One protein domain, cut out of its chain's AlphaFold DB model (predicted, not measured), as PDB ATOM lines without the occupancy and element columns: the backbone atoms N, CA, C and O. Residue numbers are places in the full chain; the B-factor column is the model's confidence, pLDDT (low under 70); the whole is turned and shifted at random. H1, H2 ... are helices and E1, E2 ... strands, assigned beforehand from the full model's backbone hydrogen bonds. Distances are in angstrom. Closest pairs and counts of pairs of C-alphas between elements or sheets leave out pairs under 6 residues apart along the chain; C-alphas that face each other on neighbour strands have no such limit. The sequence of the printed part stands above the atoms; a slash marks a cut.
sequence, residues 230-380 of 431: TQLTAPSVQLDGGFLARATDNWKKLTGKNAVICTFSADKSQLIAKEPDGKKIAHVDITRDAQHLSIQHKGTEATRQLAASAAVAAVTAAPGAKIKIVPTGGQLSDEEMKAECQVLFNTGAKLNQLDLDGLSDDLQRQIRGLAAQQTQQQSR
ATOM      1  N   THR A 230     189.999 174.362 118.570       86.56
ATOM      2  CA  THR A 230     191.001 174.978 117.707       86.56
ATOM      3  C   THR A 230     190.873 176.482 117.833       86.56
ATOM      4  O   THR A 230     189.776 177.024 117.998       86.56
ATOM      5  N   GLN A 231     192.015 177.155 117.812       91.88
ATOM      6  CA  GLN A 231     192.116 178.593 117.940       91.88
ATOM      7  C   GLN A 231     192.709 179.173 116.659       91.88
ATOM      8  O   GLN A 231     193.801 178.806 116.232       91.88
ATOM      9  N   LEU A 232     192.010 180.135 116.068       93.00
ATOM     10  CA  LEU A 232     192.550 180.972 115.005       93.00
ATOM     11  C   LEU A 232     193.088 182.255 115.622       93.00
ATOM     12  O   LEU A 232     192.371 182.977 116.311       93.00
ATOM     13  N   THR A 233     194.354 182.549 115.368       93.69
ATOM     14  CA  THR A 233     194.987 183.802 115.776       93.69
ATOM     15  C   THR A 233     195.041 184.723 114.568       93.69
ATOM     16  O   THR A 233     195.657 184.394 113.558       93.69
ATOM     17  N   ALA A 234     194.375 185.866 114.665       93.00
ATOM     18  CA  ALA A 234     194.254 186.877 113.623       93.00
ATOM     19  C   ALA A 234     194.828 188.221 114.124       93.00
ATOM     20  O   ALA A 234     195.097 188.362 115.319       93.00
ATOM     21  N   PRO A 235     195.058 189.228 113.265       91.81
ATOM     22  CA  PRO A 235     195.488 190.551 113.724       91.81
ATOM     23  C   PRO A 235     194.456 191.207 114.648       91.81
ATOM     24  O   PRO A 235     193.246 191.067 114.448       91.81
ATOM     25  N   SER A 236     194.929 191.968 115.640       91.25
ATOM     26  CA  SER A 236     194.046 192.769 116.494       91.25
ATOM     27  C   SER A 236     193.366 193.868 115.672       91.25
ATOM     28  O   SER A 236     194.020 194.713 115.063       91.25
ATOM     29  N   VAL A 237     192.033 193.861 115.662       91.25
ATOM     30  CA  VAL A 237     191.188 194.819 114.932       91.25
ATOM     31  C   VAL A 237     190.084 195.354 115.839       91.25
ATOM     32  O   VAL A 237     189.813 194.807 116.911       91.25
ATOM     33  N   GLN A 238     189.435 196.445 115.431       89.69
ATOM     34  CA  GLN A 238     188.260 196.931 116.148       89.69
ATOM     35  C   GLN A 238     187.073 195.986 115.925       89.69
ATOM     36  O   GLN A 238     186.699 195.689 114.793       89.69
ATOM     37  N   LEU A 239     186.477 195.523 117.027       90.00
ATOM     38  CA  LEU A 239     185.253 194.720 117.034       90.00
ATOM     39  C   LEU A 239     184.037 195.656 116.974       90.00
ATOM     40  O   LEU A 239     183.372 195.923 117.984       90.00
ATOM     41  N   ASP A 240     183.820 196.229 115.794       90.19
ATOM     42  CA  ASP A 240     182.767 197.195 115.485       90.19
ATOM     43  C   ASP A 240     181.717 196.620 114.512       90.19
ATOM     44  O   ASP A 240     181.739 195.439 114.149       90.19
ATOM     45  N   GLY A 241     180.762 197.456 114.094       88.94
ATOM     46  CA  GLY A 241     179.746 197.061 113.116       88.94
ATOM     47  C   GLY A 241     180.327 196.707 111.741       88.94
ATOM     48  O   GLY A 241     179.789 195.836 111.062       88.94
ATOM     49  N   GLY A 242     181.452 197.313 111.346       90.88
ATOM     50  CA  GLY A 242     182.128 197.015 110.082       90.88
ATOM     51  C   GLY A 242     182.839 195.660 110.093       90.88
ATOM     52  O   GLY A 242     182.904 194.979 109.067       90.88
ATOM     53  N   PHE A 243     183.352 195.233 111.245       93.62
ATOM     54  CA  PHE A 243     183.816 193.863 111.451       93.62
ATOM     55  C   PHE A 243     182.653 192.868 111.356       93.62
ATOM     56  O   PHE A 243     182.753 191.894 110.611       93.62
ATOM     57  N   LEU A 244     181.536 193.130 112.050       93.38
ATOM     58  CA  LEU A 244     180.362 192.247 112.023       93.38
ATOM     59  C   LEU A 244     179.763 192.104 110.626       93.38
ATOM     60  O   LEU A 244     179.421 190.989 110.237       93.38
ATOM     61  N   ALA A 245     179.659 193.198 109.869       92.31
ATOM     62  CA  ALA A 245     179.170 193.171 108.495       92.31
ATOM     63  C   ALA A 245     180.045 192.259 107.623       92.31
ATOM     64  O   ALA A 245     179.536 191.336 106.998       92.31
ATOM     65  N   ARG A 246     181.373 192.422 107.684       93.75
ATOM     66  CA  ARG A 246     182.316 191.575 106.936       93.75
ATOM     67  C   ARG A 246     182.266 190.111 107.362       93.75
ATOM     68  O   ARG A 246     182.237 189.237 106.503       93.75
ATOM     69  N   ALA A 247     182.234 189.835 108.665       92.94
ATOM     70  CA  ALA A 247     182.116 188.469 109.170       92.94
ATOM     71  C   ALA A 247     180.790 187.822 108.728       92.94
ATOM     72  O   ALA A 247     180.782 186.670 108.304       92.94
ATOM     73  N   THR A 248     179.693 188.583 108.751       92.69
ATOM     74  CA  THR A 248     178.378 188.141 108.268       92.69
ATOM     75  C   THR A 248     178.407 187.856 106.768       92.69
ATOM     76  O   THR A 248     177.946 186.804 106.339       92.69
ATOM     77  N   ASP A 249     178.971 188.753 105.962       92.12
ATOM     78  CA  ASP A 249     179.047 188.591 104.509       92.12
ATOM     79  C   ASP A 249     179.906 187.390 104.111       92.12
ATOM     80  O   ASP A 249     179.527 186.618 103.231       92.12
ATOM     81  N   ASN A 250     181.046 187.200 104.780       92.38
ATOM     82  CA  ASN A 250     181.911 186.042 104.572       92.38
ATOM     83  C   ASN A 250     181.181 184.739 104.917       92.38
ATOM     84  O   ASN A 250     181.179 183.801 104.123       92.38
ATOM     85  N   TRP A 251     180.485 184.711 106.055       90.25
ATOM     86  CA  TRP A 251     179.693 183.557 106.469       90.25
ATOM     87  C   TRP A 251     178.562 183.242 105.482       90.25
ATOM     88  O   TRP A 251     178.323 182.080 105.146       90.25
ATOM     89  N   LYS A 252     177.854 184.268 104.994       90.06
ATOM     90  CA  LYS A 252     176.782 184.114 103.999       90.06
ATOM     91  C   LYS A 252     177.305 183.506 102.705       90.06
ATOM     92  O   LYS A 252     176.688 182.580 102.192       90.06
ATOM     93  N   LYS A 253     178.455 183.980 102.217       87.19
ATOM     94  CA  LYS A 253     179.120 183.423 101.028       87.19
ATOM     95  C   LYS A 253     179.514 181.963 101.227       87.19
ATOM     96  O   LYS A 253     179.358 181.167 100.312       87.19
ATOM     97  N   LEU A 254     179.998 181.623 102.418       85.56
ATOM     98  CA  LEU A 254     180.469 180.281 102.746       85.56
ATOM     99  C   LEU A 254     179.328 179.266 102.898       85.56
ATOM    100  O   LEU A 254     179.469 178.123 102.485       85.56
ATOM    101  N   THR A 255     178.209 179.679 103.495       82.19
ATOM    102  CA  THR A 255     177.093 178.779 103.839       82.19
ATOM    103  C   THR A 255     175.916 178.840 102.865       82.19
ATOM    104  O   THR A 255     174.987 178.047 102.988       82.19
ATOM    105  N   GLY A 256     175.879 179.826 101.963       79.06
ATOM    106  CA  GLY A 256     174.721 180.122 101.109       79.06
ATOM    107  C   GLY A 256     173.496 180.665 101.866       79.06
ATOM    108  O   GLY A 256     172.472 180.989 101.261       79.06
ATOM    109  N   LYS A 257     173.567 180.796 103.199       78.12
ATOM    110  CA  LYS A 257     172.440 181.211 104.045       78.12
ATOM    111  C   LYS A 257     172.349 182.734 104.150       78.12
ATOM    112  O   LYS A 257     172.843 183.341 105.095       78.12
ATOM    113  N   ASN A 258     171.631 183.357 103.219       74.81
ATOM    114  CA  ASN A 258     171.522 184.821 103.105       74.81
ATOM    115  C   ASN A 258     170.857 185.542 104.295       74.81
ATOM    116  O   ASN A 258     171.002 186.760 104.432       74.81
ATOM    117  N   ALA A 259     170.149 184.810 105.154       80.44
ATOM    118  CA  ALA A 259     169.361 185.372 106.249       80.44
ATOM    119  C   ALA A 259     170.089 185.377 107.611       80.44
ATOM    120  O   ALA A 259     169.539 185.858 108.597       80.44
ATOM    121  N   VAL A 260     171.320 184.858 107.686       85.38
ATOM    122  CA  VAL A 260     172.090 184.803 108.940       85.38
ATOM    123  C   VAL A 260     172.625 186.184 109.319       85.38
ATOM    124  O   VAL A 260     173.057 186.952 108.456       85.38
ATOM    125  N   ILE A 261     172.630 186.482 110.619       89.50
ATOM    126  CA  ILE A 261     173.206 187.703 111.191       89.50
ATOM    127  C   ILE A 261     174.231 187.319 112.260       89.50
ATOM    128  O   ILE A 261     173.929 186.540 113.169       89.50
ATOM    129  N   CYS A 262     175.437 187.883 112.178       92.69
ATOM    130  CA  CYS A 262     176.428 187.765 113.242       92.69
ATOM    131  C   CYS A 262     176.283 188.918 114.244       92.69
ATOM    132  O   CYS A 262     176.140 190.080 113.871       92.69
ATOM    133  N   THR A 263     176.349 188.597 115.534       94.75
ATOM    134  CA  THR A 263     176.240 189.556 116.644       94.75
ATOM    135  C   THR A 263     177.290 189.257 117.704       94.75
ATOM    136  O   THR A 263     177.688 188.105 117.863       94.75
ATOM    137  N   PHE A 264     177.730 190.276 118.438       94.94
ATOM    138  CA  PHE A 264     178.573 190.073 119.614       94.94
ATOM    139  C   PHE A 264     177.732 189.818 120.870       94.94
ATOM    140  O   PHE A 264     176.594 190.285 120.969       94.94
ATOM    141  N   SER A 265     178.308 189.122 121.850       92.12
ATOM    142  CA  SER A 265     177.849 189.201 123.240       92.12
ATOM    143  C   SER A 265     178.004 190.628 123.788       92.12
ATOM    144  O   SER A 265     178.715 191.458 123.215       92.12
ATOM    145  N   ALA A 266     177.343 190.929 124.909       87.75
ATOM    146  CA  ALA A 266     177.350 192.269 125.512       87.75
ATOM    147  C   ALA A 266     178.766 192.775 125.854       87.75
ATOM    148  O   ALA A 266     179.059 193.959 125.719       87.75
ATOM    149  N   ASP A 267     179.650 191.862 126.249       89.81
ATOM    150  CA  ASP A 267     181.057 192.089 126.585       89.81
ATOM    151  C   ASP A 267     182.016 191.901 125.391       89.81
ATOM    152  O   ASP A 267     183.221 192.093 125.537       89.81
ATOM    153  N   LYS A 268     181.498 191.545 124.205       90.06
ATOM    154  CA  LYS A 268     182.265 191.217 122.988       90.06
ATOM    155  C   LYS A 268     183.262 190.061 123.141       90.06
ATOM    156  O   LYS A 268     184.153 189.922 122.303       90.06
ATOM    157  N   SER A 269     183.095 189.222 124.162       92.00
ATOM    158  CA  SER A 269     183.878 187.995 124.341       92.00
ATOM    159  C   SER A 269     183.403 186.852 123.446       92.00
ATOM    160  O   SER A 269     184.100 185.856 123.310       92.00
ATOM    161  N   GLN A 270     182.233 186.971 122.812       94.94
ATOM    162  CA  GLN A 270     181.708 185.960 121.900       94.94
ATOM    163  C   GLN A 270     181.177 186.585 120.621       94.94
ATOM    164  O   GLN A 270     180.498 187.614 120.645       94.94
ATOM    165  N   LEU A 271     181.412 185.902 119.503       96.06
ATOM    166  CA  LEU A 271     180.712 186.142 118.246       96.06
ATOM    167  C   LEU A 271     179.688 185.034 118.034       96.06
ATOM    168  O   LEU A 271     180.007 183.852 118.129       96.06
ATOM    169  N   ILE A 272     178.451 185.421 117.744       95.50
ATOM    170  CA  ILE A 272     177.291 184.536 117.690       95.50
ATOM    171  C   ILE A 272     176.603 184.709 116.338       95.50
ATOM    172  O   ILE A 272     176.170 185.811 115.999       95.50
ATOM    173  N   ALA A 273     176.458 183.617 115.593       93.62
ATOM    174  CA  ALA A 273     175.646 183.564 114.382       93.62
ATOM    175  C   ALA A 273     174.208 183.165 114.735       93.62
ATOM    176  O   ALA A 273     173.991 182.170 115.438       93.62
ATOM    177  N   LYS A 274     173.231 183.939 114.253       92.50
ATOM    178  CA  LYS A 274     171.801 183.725 114.501       92.50
ATOM    179  C   LYS A 274     170.996 183.683 113.206       92.50
ATOM    180  O   LYS A 274     171.334 184.369 112.241       92.50
ATOM    181  N   GLU A 275     169.929 182.896 113.213       88.50
ATOM    182  CA  GLU A 275     168.878 182.926 112.193       88.50
ATOM    183  C   GLU A 275     167.942 184.137 112.409       88.50
ATOM    184  O   GLU A 275     167.988 184.767 113.474       88.50
ATOM    185  N   PRO A 276     167.106 184.505 111.416       83.12
ATOM    186  CA  PRO A 276     166.180 185.641 111.522       83.12
ATOM    187  C   PRO A 276     165.186 185.552 112.682       83.12
ATOM    188  O   PRO A 276     164.727 186.576 113.179       83.12
ATOM    189  N   ASP A 277     164.858 184.335 113.111       85.75
ATOM    190  CA  ASP A 277     163.993 184.044 114.257       85.75
ATOM    191  C   ASP A 277     164.702 184.246 115.614       85.75
ATOM    192  O   ASP A 277     164.098 184.082 116.674       85.75
ATOM    193  N   GLY A 278     165.988 184.613 115.599       83.88
ATOM    194  CA  GLY A 278     166.821 184.803 116.782       83.88
ATOM    195  C   GLY A 278     167.486 183.525 117.297       83.88
ATOM    196  O   GLY A 278     168.257 183.597 118.262       83.88
ATOM    197  N   LYS A 279     167.253 182.369 116.660       88.94
ATOM    198  CA  LYS A 279     167.852 181.092 117.049       88.94
ATOM    199  C   LYS A 279     169.361 181.109 116.823       88.94
ATOM    200  O   LYS A 279     169.860 181.488 115.765       88.94
ATOM    201  N   LYS A 280     170.111 180.672 117.835       91.75
ATOM    202  CA  LYS A 280     171.574 180.561 117.780       91.75
ATOM    203  C   LYS A 280     171.987 179.356 116.929       91.75
ATOM    204  O   LYS A 280     171.627 178.229 117.252       91.75
ATOM    205  N   ILE A 281     172.792 179.606 115.896       90.50
ATOM    206  CA  ILE A 281     173.368 178.583 115.007       90.50
ATOM    207  C   ILE A 281     174.732 178.140 115.534       90.50
ATOM    208  O   ILE A 281     175.004 176.957 115.703       90.50
ATOM    209  N   ALA A 282     175.600 179.116 115.796       92.81
ATOM    210  CA  ALA A 282     176.980 178.896 116.199       92.81
ATOM    211  C   ALA A 282     177.464 180.041 117.089       92.81
ATOM    212  O   ALA A 282     176.914 181.144 117.078       92.81
ATOM    213  N   HIS A 283     178.501 179.767 117.872       94.75
ATOM    214  CA  HIS A 283     179.285 180.800 118.539       94.75
ATOM    215  C   HIS A 283     180.750 180.412 118.565       94.75
ATOM    216  O   HIS A 283     181.077 179.225 118.530       94.75
ATOM    217  N   VAL A 284     181.589 181.431 118.654       95.56
ATOM    218  CA  VAL A 284     183.023 181.316 118.884       95.56
ATOM    219  C   VAL A 284     183.411 182.281 119.988       95.56
ATOM    220  O   VAL A 284     182.834 183.370 120.094       95.56
ATOM    221  N   ASP A 285     184.368 181.866 120.803       95.38
ATOM    222  CA  ASP A 285     184.905 182.690 121.875       95.38
ATOM    223  C   ASP A 285     186.030 183.559 121.309       95.38
ATOM    224  O   ASP A 285     186.839 183.117 120.490       95.38
ATOM    225  N   ILE A 286     186.045 184.826 121.703       94.19
ATOM    226  CA  ILE A 286     186.959 185.850 121.223       94.19
ATOM    227  C   ILE A 286     187.715 186.421 122.413       94.19
ATOM    228  O   ILE A 286     187.146 187.072 123.288       94.19
ATOM    229  N   THR A 287     189.030 186.261 122.371       93.19
ATOM    230  CA  THR A 287     189.955 186.905 123.299       93.19
ATOM    231  C   THR A 287     190.803 187.888 122.516       93.19
ATOM    232  O   THR A 287     191.401 187.541 121.499       93.19
ATOM    233  N   ARG A 288     190.856 189.138 122.973       90.31
ATOM    234  CA  ARG A 288     191.650 190.182 122.331       90.31
ATOM    235  C   ARG A 288     192.835 190.546 123.205       90.31
ATOM    236  O   ARG A 288     192.652 190.916 124.362       90.31
ATOM    237  N   ASP A 289     194.019 190.525 122.613       86.75
ATOM    238  CA  ASP A 289     195.214 191.125 123.190       86.75
ATOM    239  C   ASP A 289     195.693 192.320 122.336       86.75
ATOM    240  O   ASP A 289     195.043 192.748 121.368       86.75
ATOM    241  N   ALA A 290     196.808 192.926 122.748       81.38
ATOM    242  CA  ALA A 290     197.357 194.117 122.105       81.38
ATOM    243  C   ALA A 290     197.787 193.880 120.644       81.38
ATOM    244  O   ALA A 290     197.819 194.829 119.862       81.38
ATOM    245  N   GLN A 291     198.110 192.644 120.271       83.44
ATOM    246  CA  GLN A 291     198.700 192.281 118.981       83.44
ATOM    247  C   GLN A 291     197.773 191.391 118.146       83.44
ATOM    248  O   GLN A 291     197.727 191.511 116.918       83.44
ATOM    249  N   HIS A 292     196.969 190.562 118.800       91.06
ATOM    250  CA  HIS A 292     196.204 189.501 118.182       91.06
ATOM    251  C   HIS A 292     194.758 189.428 118.677       91.06
ATOM    252  O   HIS A 292     194.377 189.863 119.767       91.06
ATOM    253  N   LEU A 293     193.938 188.856 117.807       92.94
ATOM    254  CA  LEU A 293     192.590 188.403 118.074       92.94
ATOM    255  C   LEU A 293     192.615 186.874 118.067       92.94
ATOM    256  O   LEU A 293     192.855 186.259 117.030       92.94
ATOM    257  N   SER A 294     192.383 186.269 119.223       94.06
ATOM    258  CA  SER A 294     192.234 184.829 119.387       94.06
ATOM    259  C   SER A 294     190.767 184.454 119.236       94.06
ATOM    260  O   SER A 294     189.928 184.957 119.979       94.06
ATOM    261  N   ILE A 295     190.462 183.568 118.291       95.44
ATOM    262  CA  ILE A 295     189.108 183.114 117.978       95.44
ATOM    263  C   ILE A 295     189.059 181.601 118.179       95.44
ATOM    264  O   ILE A 295     189.587 180.846 117.362       95.44
ATOM    265  N   GLN A 296     188.447 181.155 119.271       93.88
ATOM    266  CA  GLN A 296     188.372 179.748 119.646       93.88
ATOM    267  C   GLN A 296     187.039 179.137 119.205       93.88
ATOM    268  O   GLN A 296     185.966 179.711 119.408       93.88
ATOM    269  N   HIS A 297     187.099 177.947 118.610       92.50
ATOM    270  CA  HIS A 297     185.926 177.194 118.183       92.50
ATOM    271  C   HIS A 297     186.020 175.719 118.582       92.50
ATOM    272  O   HIS A 297     187.095 175.173 118.830       92.50
ATOM    273  N   LYS A 298     184.862 175.053 118.633       86.62
ATOM    274  CA  LYS A 298     184.713 173.674 119.135       86.62
ATOM    275  C   LYS A 298     184.894 172.598 118.058       86.62
ATOM    276  O   LYS A 298     184.402 171.489 118.217       86.62
ATOM    277  N   GLY A 299     185.483 172.951 116.919       82.00
ATOM    278  CA  GLY A 299     185.721 172.012 115.817       82.00
ATOM    279  C   GLY A 299     184.483 171.528 115.044       82.00
ATOM    280  O   GLY A 299     184.651 170.774 114.086       82.00
ATOM    281  N   THR A 300     183.259 171.964 115.371       86.50
ATOM    282  CA  THR A 300     182.078 171.680 114.530       86.50
ATOM    283  C   THR A 300     182.122 172.510 113.250       86.50
ATOM    284  O   THR A 300     182.645 173.623 113.271       86.50
ATOM    285  N   GLU A 301     181.530 172.024 112.158       87.94
ATOM    286  CA  GLU A 301     181.539 172.730 110.868       87.94
ATOM    287  C   GLU A 301     181.054 174.183 110.999       87.94
ATOM    288  O   GLU A 301     181.771 175.117 110.648       87.94
ATOM    289  N   ALA A 302     179.894 174.392 111.627       89.69
ATOM    290  CA  ALA A 302     179.358 175.730 111.847       89.69
ATOM    291  C   ALA A 302     180.271 176.593 112.742       89.69
ATOM    292  O   ALA A 302     180.388 177.792 112.538       89.69
ATOM    293  N   THR A 303     180.963 176.043 113.740       92.69
ATOM    294  CA  THR A 303     181.872 176.879 114.551       92.69
ATOM    295  C   THR A 303     183.188 177.181 113.821       92.69
ATOM    296  O   THR A 303     183.679 178.304 113.934       92.69
ATOM    297  N   ARG A 304     183.696 176.255 112.988       92.06
ATOM    298  CA  ARG A 304     184.848 176.465 112.083       92.06
ATOM    299  C   ARG A 304     184.572 177.563 111.068       92.06
ATOM    300  O   ARG A 304     185.349 178.503 110.936       92.06
ATOM    301  N   GLN A 305     183.423 177.493 110.401       93.38
ATOM    302  CA  GLN A 305     182.979 178.495 109.432       93.38
ATOM    303  C   GLN A 305     182.921 179.905 110.056       93.38
ATOM    304  O   GLN A 305     183.175 180.901 109.375       93.38
ATOM    305  N   LEU A 306     182.643 180.009 111.364       94.69
ATOM    306  CA  LEU A 306     182.375 181.282 112.049       94.69
ATOM    307  C   LEU A 306     183.695 181.886 112.461       94.69
ATOM    308  O   LEU A 306     183.935 183.071 112.233       94.69
ATOM    309  N   ALA A 307     184.562 181.031 113.001       95.31
ATOM    310  CA  ALA A 307     185.936 181.366 113.293       95.31
ATOM    311  C   ALA A 307     186.657 181.838 112.028       95.31
ATOM    312  O   ALA A 307     187.248 182.916 112.035       95.31
ATOM    313  N   ALA A 308     186.540 181.098 110.922       95.06
ATOM    314  CA  ALA A 308     187.137 181.469 109.645       95.06
ATOM    315  C   ALA A 308     186.583 182.802 109.121       95.06
ATOM    316  O   ALA A 308     187.356 183.684 108.750       95.06
ATOM    317  N   SER A 309     185.261 183.000 109.163       94.75
ATOM    318  CA  SER A 309     184.615 184.253 108.736       94.75
ATOM    319  C   SER A 309     185.125 185.468 109.510       94.75
ATOM    320  O   SER A 309     185.420 186.508 108.914       94.75
ATOM    321  N   ALA A 310     185.288 185.315 110.824       95.00
ATOM    322  CA  ALA A 310     185.840 186.329 111.712       95.00
ATOM    323  C   ALA A 310     187.342 186.573 111.471       95.00
ATOM    324  O   ALA A 310     187.773 187.725 111.381       95.00
ATOM    325  N   ALA A 311     188.138 185.514 111.304       95.56
ATOM    326  CA  ALA A 311     189.573 185.613 111.042       95.56
ATOM    327  C   ALA A 311     189.861 186.297 109.694       95.56
ATOM    328  O   ALA A 311     190.712 187.186 109.609       95.56
ATOM    329  N   VAL A 312     189.099 185.954 108.648       94.56
ATOM    330  CA  VAL A 312     189.206 186.585 107.324       94.56
ATOM    331  C   VAL A 312     188.761 188.048 107.368       94.56
ATOM    332  O   VAL A 312     189.396 188.907 106.751       94.56
ATOM    333  N   ALA A 313     187.718 188.377 108.136       94.38
ATOM    334  CA  ALA A 313     187.320 189.767 108.347       94.38
ATOM    335  C   ALA A 313     188.442 190.588 109.015       94.38
ATOM    336  O   ALA A 313     188.709 191.715 108.589       94.38
ATOM    337  N   ALA A 314     189.140 190.007 109.997       93.31
ATOM    338  CA  ALA A 314     190.271 190.645 110.668       93.31
ATOM    339  C   ALA A 314     191.468 190.860 109.727       93.31
ATOM    340  O   ALA A 314     191.965 191.981 109.616       93.31
ATOM    341  N   VAL A 315     191.905 189.834 108.989       93.19
ATOM    342  CA  VAL A 315     193.063 189.962 108.080       93.19
ATOM    343  C   VAL A 315     192.784 190.891 106.897       93.19
ATOM    344  O   VAL A 315     193.678 191.570 106.404       93.19
ATOM    345  N   THR A 316     191.523 190.995 106.471       89.50
ATOM    346  CA  THR A 316     191.114 191.950 105.430       89.50
ATOM    347  C   THR A 316     191.223 193.398 105.914       89.50
ATOM    348  O   THR A 316     191.479 194.297 105.116       89.50
ATOM    349  N   ALA A 317     191.047 193.646 107.215       87.88
ATOM    350  CA  ALA A 317     191.197 194.972 107.809       87.88
ATOM    351  C   ALA A 317     192.662 195.358 108.091       87.88
ATOM    352  O   ALA A 317     192.933 196.534 108.323       87.88
ATOM    353  N   ALA A 318     193.594 194.399 108.065       86.81
ATOM    354  CA  ALA A 318     195.008 194.602 108.376       86.81
ATOM    355  C   ALA A 318     195.909 194.023 107.263       86.81
ATOM    356  O   ALA A 318     196.338 192.867 107.341       86.81
ATOM    357  N   PRO A 319     196.214 194.809 106.213       78.38
ATOM    358  CA  PRO A 319     197.062 194.364 105.110       78.38
ATOM    359  C   PRO A 319     198.437 193.877 105.589       78.38
ATOM    360  O   PRO A 319     199.104 194.548 106.371       78.38
ATOM    361  N   GLY A 320     198.871 192.714 105.101       82.38
ATOM    362  CA  GLY A 320     200.163 192.108 105.452       82.38
ATOM    363  C   GLY A 320     200.157 191.251 106.723       82.38
ATOM    364  O   GLY A 320     201.138 190.557 106.978       82.38
ATOM    365  N   ALA A 321     199.064 191.244 107.490       89.88
ATOM    366  CA  ALA A 321     198.901 190.315 108.601       89.88
ATOM    367  C   ALA A 321     198.620 188.883 108.113       89.88
ATOM    368  O   ALA A 321     198.163 188.665 106.987       89.88
ATOM    369  N   LYS A 322     198.869 187.911 108.995       93.06
ATOM    370  CA  LYS A 322     198.610 186.490 108.754       93.06
ATOM    371  C   LYS A 322     197.673 185.913 109.814       93.06
ATOM    372  O   LYS A 322     197.625 186.402 110.941       93.06
ATOM    373  N   ILE A 323     196.950 184.870 109.430       94.31
ATOM    374  CA  ILE A 323     196.128 184.029 110.293       94.31
ATOM    375  C   ILE A 323     196.951 182.795 110.649       94.31
ATOM    376  O   ILE A 323     197.445 182.110 109.755       94.31
ATOM    377  N   LYS A 324     197.064 182.495 111.939       93.88
ATOM    378  CA  LYS A 324     197.736 181.299 112.447       93.88
ATOM    379  C   LYS A 324     196.724 180.344 113.062       93.88
ATOM    380  O   LYS A 324     195.893 180.768 113.863       93.88
ATOM    381  N   ILE A 325     196.817 179.063 112.720       91.75
ATOM    382  CA  ILE A 325     195.998 178.003 113.315       91.75
ATOM    383  C   ILE A 325     196.777 177.420 114.495       91.75
ATOM    384  O   ILE A 325     197.905 176.955 114.336       91.75
ATOM    385  N   VAL A 326     196.193 177.478 115.688       88.56
ATOM    386  CA  VAL A 326     196.793 177.005 116.937       88.56
ATOM    387  C   VAL A 326     195.878 175.932 117.537       88.56
ATOM    388  O   VAL A 326     194.721 176.222 117.847       88.56
ATOM    389  N   PRO A 327     196.354 174.689 117.712       82.44
ATOM    390  CA  PRO A 327     195.615 173.680 118.459       82.44
ATOM    391  C   PRO A 327     195.442 174.097 119.926       82.44
ATOM    392  O   PRO A 327     196.402 174.535 120.562       82.44
ATOM    393  N   THR A 328     194.269 173.855 120.505       70.81
ATOM    394  CA  THR A 328     194.030 174.016 121.948       70.81
ATOM    395  C   THR A 328     193.661 172.654 122.538       70.81
ATOM    396  O   THR A 328     192.515 172.210 122.456       70.81
ATOM    397  N   GLY A 329     194.655 171.973 123.122       64.62
ATOM    398  CA  GLY A 329     194.475 170.673 123.788       64.62
ATOM    399  C   GLY A 329     195.158 169.465 123.130       64.62
ATOM    400  O   GLY A 329     194.813 168.338 123.460       64.62
ATOM    401  N   GLY A 330     196.119 169.661 122.222       70.62
ATOM    402  CA  GLY A 330     196.856 168.569 121.568       70.62
ATOM    403  C   GLY A 330     197.584 169.042 120.312       70.62
ATOM    404  O   GLY A 330     197.685 170.241 120.089       70.62
ATOM    405  N   GLN A 331     198.089 168.127 119.484       76.12
ATOM    406  CA  GLN A 331     198.431 168.450 118.094       76.12
ATOM    407  C   GLN A 331     197.197 168.213 117.222       76.12
ATOM    408  O   GLN A 331     196.506 167.215 117.413       76.12
ATOM    409  N   LEU A 332     196.928 169.124 116.284       79.50
ATOM    410  CA  LEU A 332     195.973 168.855 115.209       79.50
ATOM    411  C   LEU A 332     196.581 167.809 114.282       79.50
ATOM    412  O   LEU A 332     197.768 167.894 113.958       79.50
ATOM    413  N   SER A 333     195.770 166.855 113.842       85.19
ATOM    414  CA  SER A 333     196.163 165.978 112.744       85.19
ATOM    415  C   SER A 333     196.324 166.775 111.443       85.19
ATOM    416  O   SER A 333     195.734 167.846 111.261       85.19
ATOM    417  N   ASP A 334     197.096 166.234 110.500       86.00
ATOM    418  CA  ASP A 334     197.267 166.830 109.170       86.00
ATOM    419  C   ASP A 334     195.924 166.992 108.436       86.00
ATOM    420  O   ASP A 334     195.731 167.951 107.686       86.00
ATOM    421  N   GLU A 335     194.975 166.081 108.660       86.06
ATOM    422  CA  GLU A 335     193.618 166.145 108.106       86.06
ATOM    423  C   GLU A 335     192.811 167.301 108.698       86.06
ATOM    424  O   GLU A 335     192.195 168.071 107.960       86.06
ATOM    425  N   GLU A 336     192.866 167.491 110.016       86.12
ATOM    426  CA  GLU A 336     192.187 168.611 110.666       86.12
ATOM    427  C   GLU A 336     192.801 169.951 110.272       86.12
ATOM    428  O   GLU A 336     192.064 170.899 110.001       86.12
ATOM    429  N   MET A 337     194.132 170.029 110.174       89.50
ATOM    430  CA  MET A 337     194.825 171.232 109.715       89.50
ATOM    431  C   MET A 337     194.422 171.598 108.281       89.50
ATOM    432  O   MET A 337     194.178 172.770 107.978       89.50
ATOM    433  N   LYS A 338     194.290 170.604 107.393       88.56
ATOM    434  CA  LYS A 338     193.754 170.823 106.043       88.56
ATOM    435  C   LYS A 338     192.315 171.298 106.073       88.56
ATOM    436  O   LYS A 338     191.997 172.216 105.326       88.56
ATOM    437  N   ALA A 339     191.464 170.701 106.904       88.19
ATOM    438  CA  ALA A 339     190.068 171.106 107.017       88.19
ATOM    439  C   ALA A 339     189.952 172.576 107.459       88.19
ATOM    440  O   ALA A 339     189.212 173.337 106.841       88.19
ATOM    441  N   GLU A 340     190.747 173.011 108.443       90.94
ATOM    442  CA  GLU A 340     190.807 174.426 108.845       90.94
ATOM    443  C   GLU A 340     191.263 175.337 107.699       90.94
ATOM    444  O   GLU A 340     190.619 176.347 107.398       90.94
ATOM    445  N   CYS A 341     192.346 174.965 107.009       91.19
ATOM    446  CA  CYS A 341     192.847 175.733 105.870       91.19
ATOM    447  C   CYS A 341     191.823 175.801 104.732       91.19
ATOM    448  O   CYS A 341     191.636 176.858 104.136       91.19
ATOM    449  N   GLN A 342     191.129 174.698 104.447       90.50
ATOM    450  CA  GLN A 342     190.109 174.631 103.408       90.50
ATOM    451  C   GLN A 342     188.944 175.568 103.717       90.50
ATOM    452  O   GLN A 342     188.504 176.305 102.836       90.50
ATOM    453  N   VAL A 343     188.463 175.585 104.964       91.62
ATOM    454  CA  VAL A 343     187.395 176.504 105.378       91.62
ATOM    455  C   VAL A 343     187.869 177.954 105.262       91.62
ATOM    456  O   VAL A 343     187.135 178.789 104.731       91.62
ATOM    457  N   LEU A 344     189.102 178.265 105.671       92.94
ATOM    458  CA  LEU A 344     189.688 179.601 105.511       92.94
ATOM    459  C   LEU A 344     189.761 180.029 104.041       92.94
ATOM    460  O   LEU A 344     189.331 181.138 103.712       92.94
ATOM    461  N   PHE A 345     190.232 179.156 103.150       91.44
ATOM    462  CA  PHE A 345     190.241 179.417 101.711       91.44
ATOM    463  C   PHE A 345     188.826 179.651 101.189       91.44
ATOM    464  O   PHE A 345     188.571 180.700 100.598       91.44
ATOM    465  N   ASN A 346     187.879 178.757 101.482       89.31
ATOM    466  CA  ASN A 346     186.480 178.887 101.058       89.31
ATOM    467  C   ASN A 346     185.829 180.190 101.556       89.31
ATOM    468  O   ASN A 346     184.981 180.759 100.875       89.31
ATOM    469  N   THR A 347     186.265 180.694 102.710       88.75
ATOM    470  CA  THR A 347     185.821 181.973 103.287       88.75
ATOM    471  C   THR A 347     186.418 183.193 102.565       88.75
ATOM    472  O   THR A 347     185.892 184.301 102.665       88.75
ATOM    473  N   GLY A 348     187.510 183.009 101.821       88.81
ATOM    474  CA  GLY A 348     188.191 184.050 101.047       88.81
ATOM    475  C   GLY A 348     189.588 184.416 101.551       88.81
ATOM    476  O   GLY A 348     190.142 185.418 101.092       88.81
ATOM    477  N   ALA A 349     190.173 183.644 102.474       90.88
ATOM    478  CA  ALA A 349     191.577 183.807 102.838       90.88
ATOM    479  C   ALA A 349     192.473 183.525 101.626       90.88
ATOM    480  O   ALA A 349     192.237 182.594 100.859       90.88
ATOM    481  N   LYS A 350     193.544 184.300 101.470       90.94
ATOM    482  CA  LYS A 350     194.589 184.024 100.478       90.94
ATOM    483  C   LYS A 350     195.714 183.213 101.108       90.94
ATOM    484  O   LYS A 350     195.996 183.354 102.293       90.94
ATOM    485  N   LEU A 351     196.435 182.438 100.298       89.50
ATOM    486  CA  LEU A 351     197.583 181.652 100.769       89.50
ATOM    487  C   LEU A 351     198.629 182.509 101.506       89.50
ATOM    488  O   LEU A 351     199.152 182.092 102.531       89.50
ATOM    489  N   ASN A 352     198.903 183.728 101.030       89.88
ATOM    490  CA  ASN A 352     199.853 184.644 101.674       89.88
ATOM    491  C   ASN A 352     199.337 185.275 102.983       89.88
ATOM    492  O   ASN A 352     200.099 185.956 103.663       89.88
ATOM    493  N   GLN A 353     198.060 185.070 103.317       92.56
ATOM    494  CA  GLN A 353     197.437 185.488 104.572       92.56
ATOM    495  C   GLN A 353     197.409 184.360 105.608       92.56
ATOM    496  O   GLN A 353     196.904 184.582 106.702       92.56
ATOM    497  N   LEU A 354     197.929 183.170 105.297       92.75
ATOM    498  CA  LEU A 354     198.080 182.084 106.260       92.75
ATOM    499  C   LEU A 354     199.525 182.019 106.757       92.75
ATOM    500  O   LEU A 354     200.477 182.141 105.983       92.75
ATOM    501  N   ASP A 355     199.682 181.836 108.063       91.94
ATOM    502  CA  ASP A 355     200.945 181.463 108.681       91.94
ATOM    503  C   ASP A 355     201.063 179.936 108.675       91.94
ATOM    504  O   ASP A 355     200.327 179.243 109.378       91.94
ATOM    505  N   LEU A 356     201.957 179.430 107.828       88.12
ATOM    506  CA  LEU A 356     202.234 178.002 107.669       88.12
ATOM    507  C   LEU A 356     203.556 177.603 108.340       88.12
ATOM    508  O   LEU A 356     204.006 176.466 108.181       88.12
ATOM    509  N   ASP A 357     204.194 178.532 109.061       85.62
ATOM    510  CA  ASP A 357     205.488 178.297 109.685       85.62
ATOM    511  C   ASP A 357     205.347 177.238 110.793       85.62
ATOM    512  O   ASP A 357     204.494 177.325 111.679       85.62
ATOM    513  N   GLY A 358     206.200 176.212 110.740       80.38
ATOM    514  CA  GLY A 358     206.178 175.084 111.678       80.38
ATOM    515  C   GLY A 358     205.344 173.876 111.235       80.38
ATOM    516  O   GLY A 358     205.334 172.875 111.947       80.38
ATOM    517  N   LEU A 359     204.692 173.929 110.067       85.38
ATOM    518  CA  LEU A 359     204.072 172.755 109.437       85.38
ATOM    519  C   LEU A 359     205.105 171.939 108.644       85.38
ATOM    520  O   LEU A 359     206.070 172.500 108.121       85.38
ATOM    521  N   SER A 360     204.877 170.627 108.509       86.62
ATOM    522  CA  SER A 360     205.717 169.749 107.680       86.62
ATOM    523  C   SER A 360     205.704 170.183 106.207       86.62
ATOM    524  O   SER A 360     204.702 170.701 105.709       86.62
ATOM    525  N   ASP A 361     206.802 169.949 105.483       87.12
ATOM    526  CA  ASP A 361     206.912 170.325 104.062       87.12
ATOM    527  C   ASP A 361     205.842 169.650 103.186       87.12
ATOM    528  O   ASP A 361     205.371 170.222 102.195       87.12
ATOM    529  N   ASP A 362     205.427 168.439 103.560       88.56
ATOM    530  CA  ASP A 362     204.362 167.697 102.888       88.56
ATOM    531  C   ASP A 362     203.000 168.358 103.098       88.56
ATOM    532  O   ASP A 362     202.273 168.599 102.129       88.56
ATOM    533  N   LEU A 363     202.684 168.736 104.336       86.56
ATOM    534  CA  LEU A 363     201.440 169.424 104.661       86.56
ATOM    535  C   LEU A 363     201.390 170.817 104.025       86.56
ATOM    536  O   LEU A 363     200.372 171.197 103.447       86.56
ATOM    537  N   GLN A 364     202.505 171.553 104.032       89.19
ATOM    538  CA  GLN A 364     202.603 172.832 103.329       89.19
ATOM    539  C   GLN A 364     202.351 172.676 101.824       89.19
ATOM    540  O   GLN A 364     201.610 173.473 101.243       89.19
ATOM    541  N   ARG A 365     202.926 171.651 101.177       87.81
ATOM    542  CA  ARG A 365     202.656 171.361  99.757       87.81
ATOM    543  C   ARG A 365     201.183 171.074  99.509       87.81
ATOM    544  O   ARG A 365     200.619 171.603  98.553       87.81
ATOM    545  N   GLN A 366     200.558 170.279 100.371       88.12
ATOM    546  CA  GLN A 366     199.146 169.932 100.248       88.12
ATOM    547  C   GLN A 366     198.251 171.173 100.408       88.12
ATOM    548  O   GLN A 366     197.400 171.407  99.554       88.12
ATOM    549  N   ILE A 367     198.507 172.035 101.399       89.38
ATOM    550  CA  ILE A 367     197.782 173.306 101.602       89.38
ATOM    551  C   ILE A 367     197.939 174.247 100.396       89.38
ATOM    552  O   ILE A 367     196.963 174.855  99.951       89.38
ATOM    553  N   ARG A 368     199.139 174.345  99.808       88.06
ATOM    554  CA  ARG A 368     199.347 175.109  98.561       88.06
ATOM    555  C   ARG A 368     198.544 174.525  97.396       88.06
ATOM    556  O   ARG A 368     198.006 175.285  96.593       88.06
ATOM    557  N   GLY A 369     198.434 173.198  97.327       86.12
ATOM    558  CA  GLY A 369     197.577 172.495  96.374       86.12
ATOM    559  C   GLY A 369     196.097 172.866  96.518       86.12
ATOM    560  O   GLY A 369     195.447 173.125  95.507       86.12
ATOM    561  N   LEU A 370     195.589 172.984  97.750       84.88
ATOM    562  CA  LEU A 370     194.213 173.427  98.023       84.88
ATOM    563  C   LEU A 370     193.967 174.859  97.522       84.88
ATOM    564  O   LEU A 370     192.987 175.119  96.824       84.88
ATOM    565  N   ALA A 371     194.896 175.781  97.790       81.69
ATOM    566  CA  ALA A 371     194.800 177.161  97.303       81.69
ATOM    567  C   ALA A 371     194.826 177.249  95.762       81.69
ATOM    568  O   ALA A 371     194.098 178.041  95.150       81.69
ATOM    569  N   ALA A 372     195.650 176.420  95.113       75.81
ATOM    570  CA  ALA A 372     195.716 176.338  93.657       75.81
ATOM    571  C   ALA A 372     194.424 175.760  93.056       75.81
ATOM    572  O   ALA A 372     193.934 176.290  92.058       75.81
ATOM    573  N   GLN A 373     193.834 174.738  93.687       70.62
ATOM    574  CA  GLN A 373     192.532 174.192  93.291       70.62
ATOM    575  C   GLN A 373     191.409 175.216  93.440       70.62
ATOM    576  O   GLN A 373     190.561 175.299  92.561       70.62
ATOM    577  N   GLN A 374     191.428 176.055  94.477       65.06
ATOM    578  CA  GLN A 374     190.441 177.122  94.622       65.06
ATOM    579  C   GLN A 374     190.582 178.179  93.519       65.06
ATOM    580  O   GLN A 374     189.591 178.599  92.921       65.06
ATOM    581  N   THR A 375     191.821 178.560  93.191       57.97
ATOM    582  CA  THR A 375     192.093 179.452  92.055       57.97
ATOM    583  C   THR A 375     191.617 178.805  90.757       57.97
ATOM    584  O   THR A 375     191.035 179.487  89.918       57.97
ATOM    585  N   GLN A 376     191.785 177.484  90.614       53.25
ATOM    586  CA  GLN A 376     191.264 176.692  89.503       53.25
ATOM    587  C   GLN A 376     189.757 176.479  89.517       53.25
ATOM    588  O   GLN A 376     189.223 176.320  88.441       53.25
ATOM    589  N   GLN A 377     189.045 176.497  90.642       51.25
ATOM    590  CA  GLN A 377     187.578 176.469  90.678       51.25
ATOM    591  C   GLN A 377     187.002 177.847  90.343       51.25
ATOM    592  O   GLN A 377     186.093 177.945  89.522       51.25
ATOM    593  N   GLN A 378     187.619 178.916  90.853       49.31
ATOM    594  CA  GLN A 378     187.330 180.298  90.448       49.31
ATOM    595  C   GLN A 378     187.713 180.579  88.983       49.31
ATOM    596  O   GLN A 378     187.153 181.474  88.352       49.31
ATOM    597  N   SER A 379     188.647 179.804  88.418       41.00
ATOM    598  CA  SER A 379     188.965 179.812  86.986       41.00
ATOM    599  C   SER A 379     188.389 178.632  86.199       41.00
ATOM    600  O   SER A 379     188.464 178.672  84.988       41.00
ATOM    601  N   ARG A 380     187.701 177.649  86.798       34.03
ATOM    602  CA  ARG A 380     186.890 176.628  86.091       34.03
ATOM    603  C   ARG A 380     185.493 177.144  85.795       34.03
ATOM    604  O   ARG A 380     184.838 176.631  84.898       34.03
TER     605      ARG A 380
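This is residues 230 to 380 of the 431 residues of an uncharacterized protein of Piscirickettsiaceae bacterium NZ-RLO1 (UniProt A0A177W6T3). One strongly twisted sheet of six strands curls round helix H2, with H1 and H3 over the same face and no named helix over the other. H4 packs on H3, away from the sheet. The printed part has 151 residues, with four named helices and six named strands in the order E1 H1 E2 E3 E4 E5 H2 E6 H3 H4; the sheet, E2 E3 E4 E5 E1 E6, is antiparallel throughout, and the class is mixed, helices and strands. The whole is compact, with a radius of gyration of the C-alphas of 14.7 A and spans of 43 by 37 by 29 A.

Start at E1, residues 230 to 235, an inner strand antiparallel to E5, residues 292 to 297, where N 232 and O 295 are 2.8 A apart, and to E6, residues 323 to 328, where N 233 and O 324 are 2.8 A apart, both within hydrogen-bond range. Next find H1, residues 241 to 255, on the sheet; its closest C-alphas to E2, residues 261 to 264, are Thr 248 and Cys 262, 5.4 A. E2, E3 at residues 270 to 274, E4 at residues 280 to 288 and E5 form a meander, each strand the antiparallel neighbour of the one before; look for N 263 and O 272 at 2.8 A, N 284 and O 271 at 2.9 A, and N 287 and O 294 at 2.9 A. H2, residues 301 to 317, touches H1 at C-alphas Ser 309 and Ala 247, 4.9 A, at a steep tilt of 47 degrees, opposite ways. E5, H2 and E6 form a split strand-helix-strand unit, two strands running the same way with E1 between them, its crossover right-handed. The hub is H3, residues 334 to 347, on the sheet at a height of 10.4 A; it touches H2 at C-alphas Leu 344 and Ala 308, 5.2 A, at a steep tilt of 58 degrees. H4, residues 361 to 380, is not on the sheet and touches H3 at C-alphas Ile 367 and Lys 338, 6.5 A, at a shallow tilt of 30 degrees, the same way. In H1, H2, H3 and H4 every O i to N i+4 pair is within hydrogen-bond range.

Find C-alpha 230 at (191.001, 174.978, 117.707), where E1 begins. E4 runs 22.7 A, H1 20.7 A and H3 19.9 A. H2 runs 24.4 A from C-alpha 301 at (181.539, 172.730, 110.868). H4 runs 27.6 A to C-alpha 380 at (186.890, 176.628, 86.091).

The C-alphas farthest apart, Asp 277 and Asp 361, are 46.2 A apart. The printed part has no cut; the link from H3 to H4 is long, the others tight. Residues 329 and 374 to 380 have pLDDT under 70.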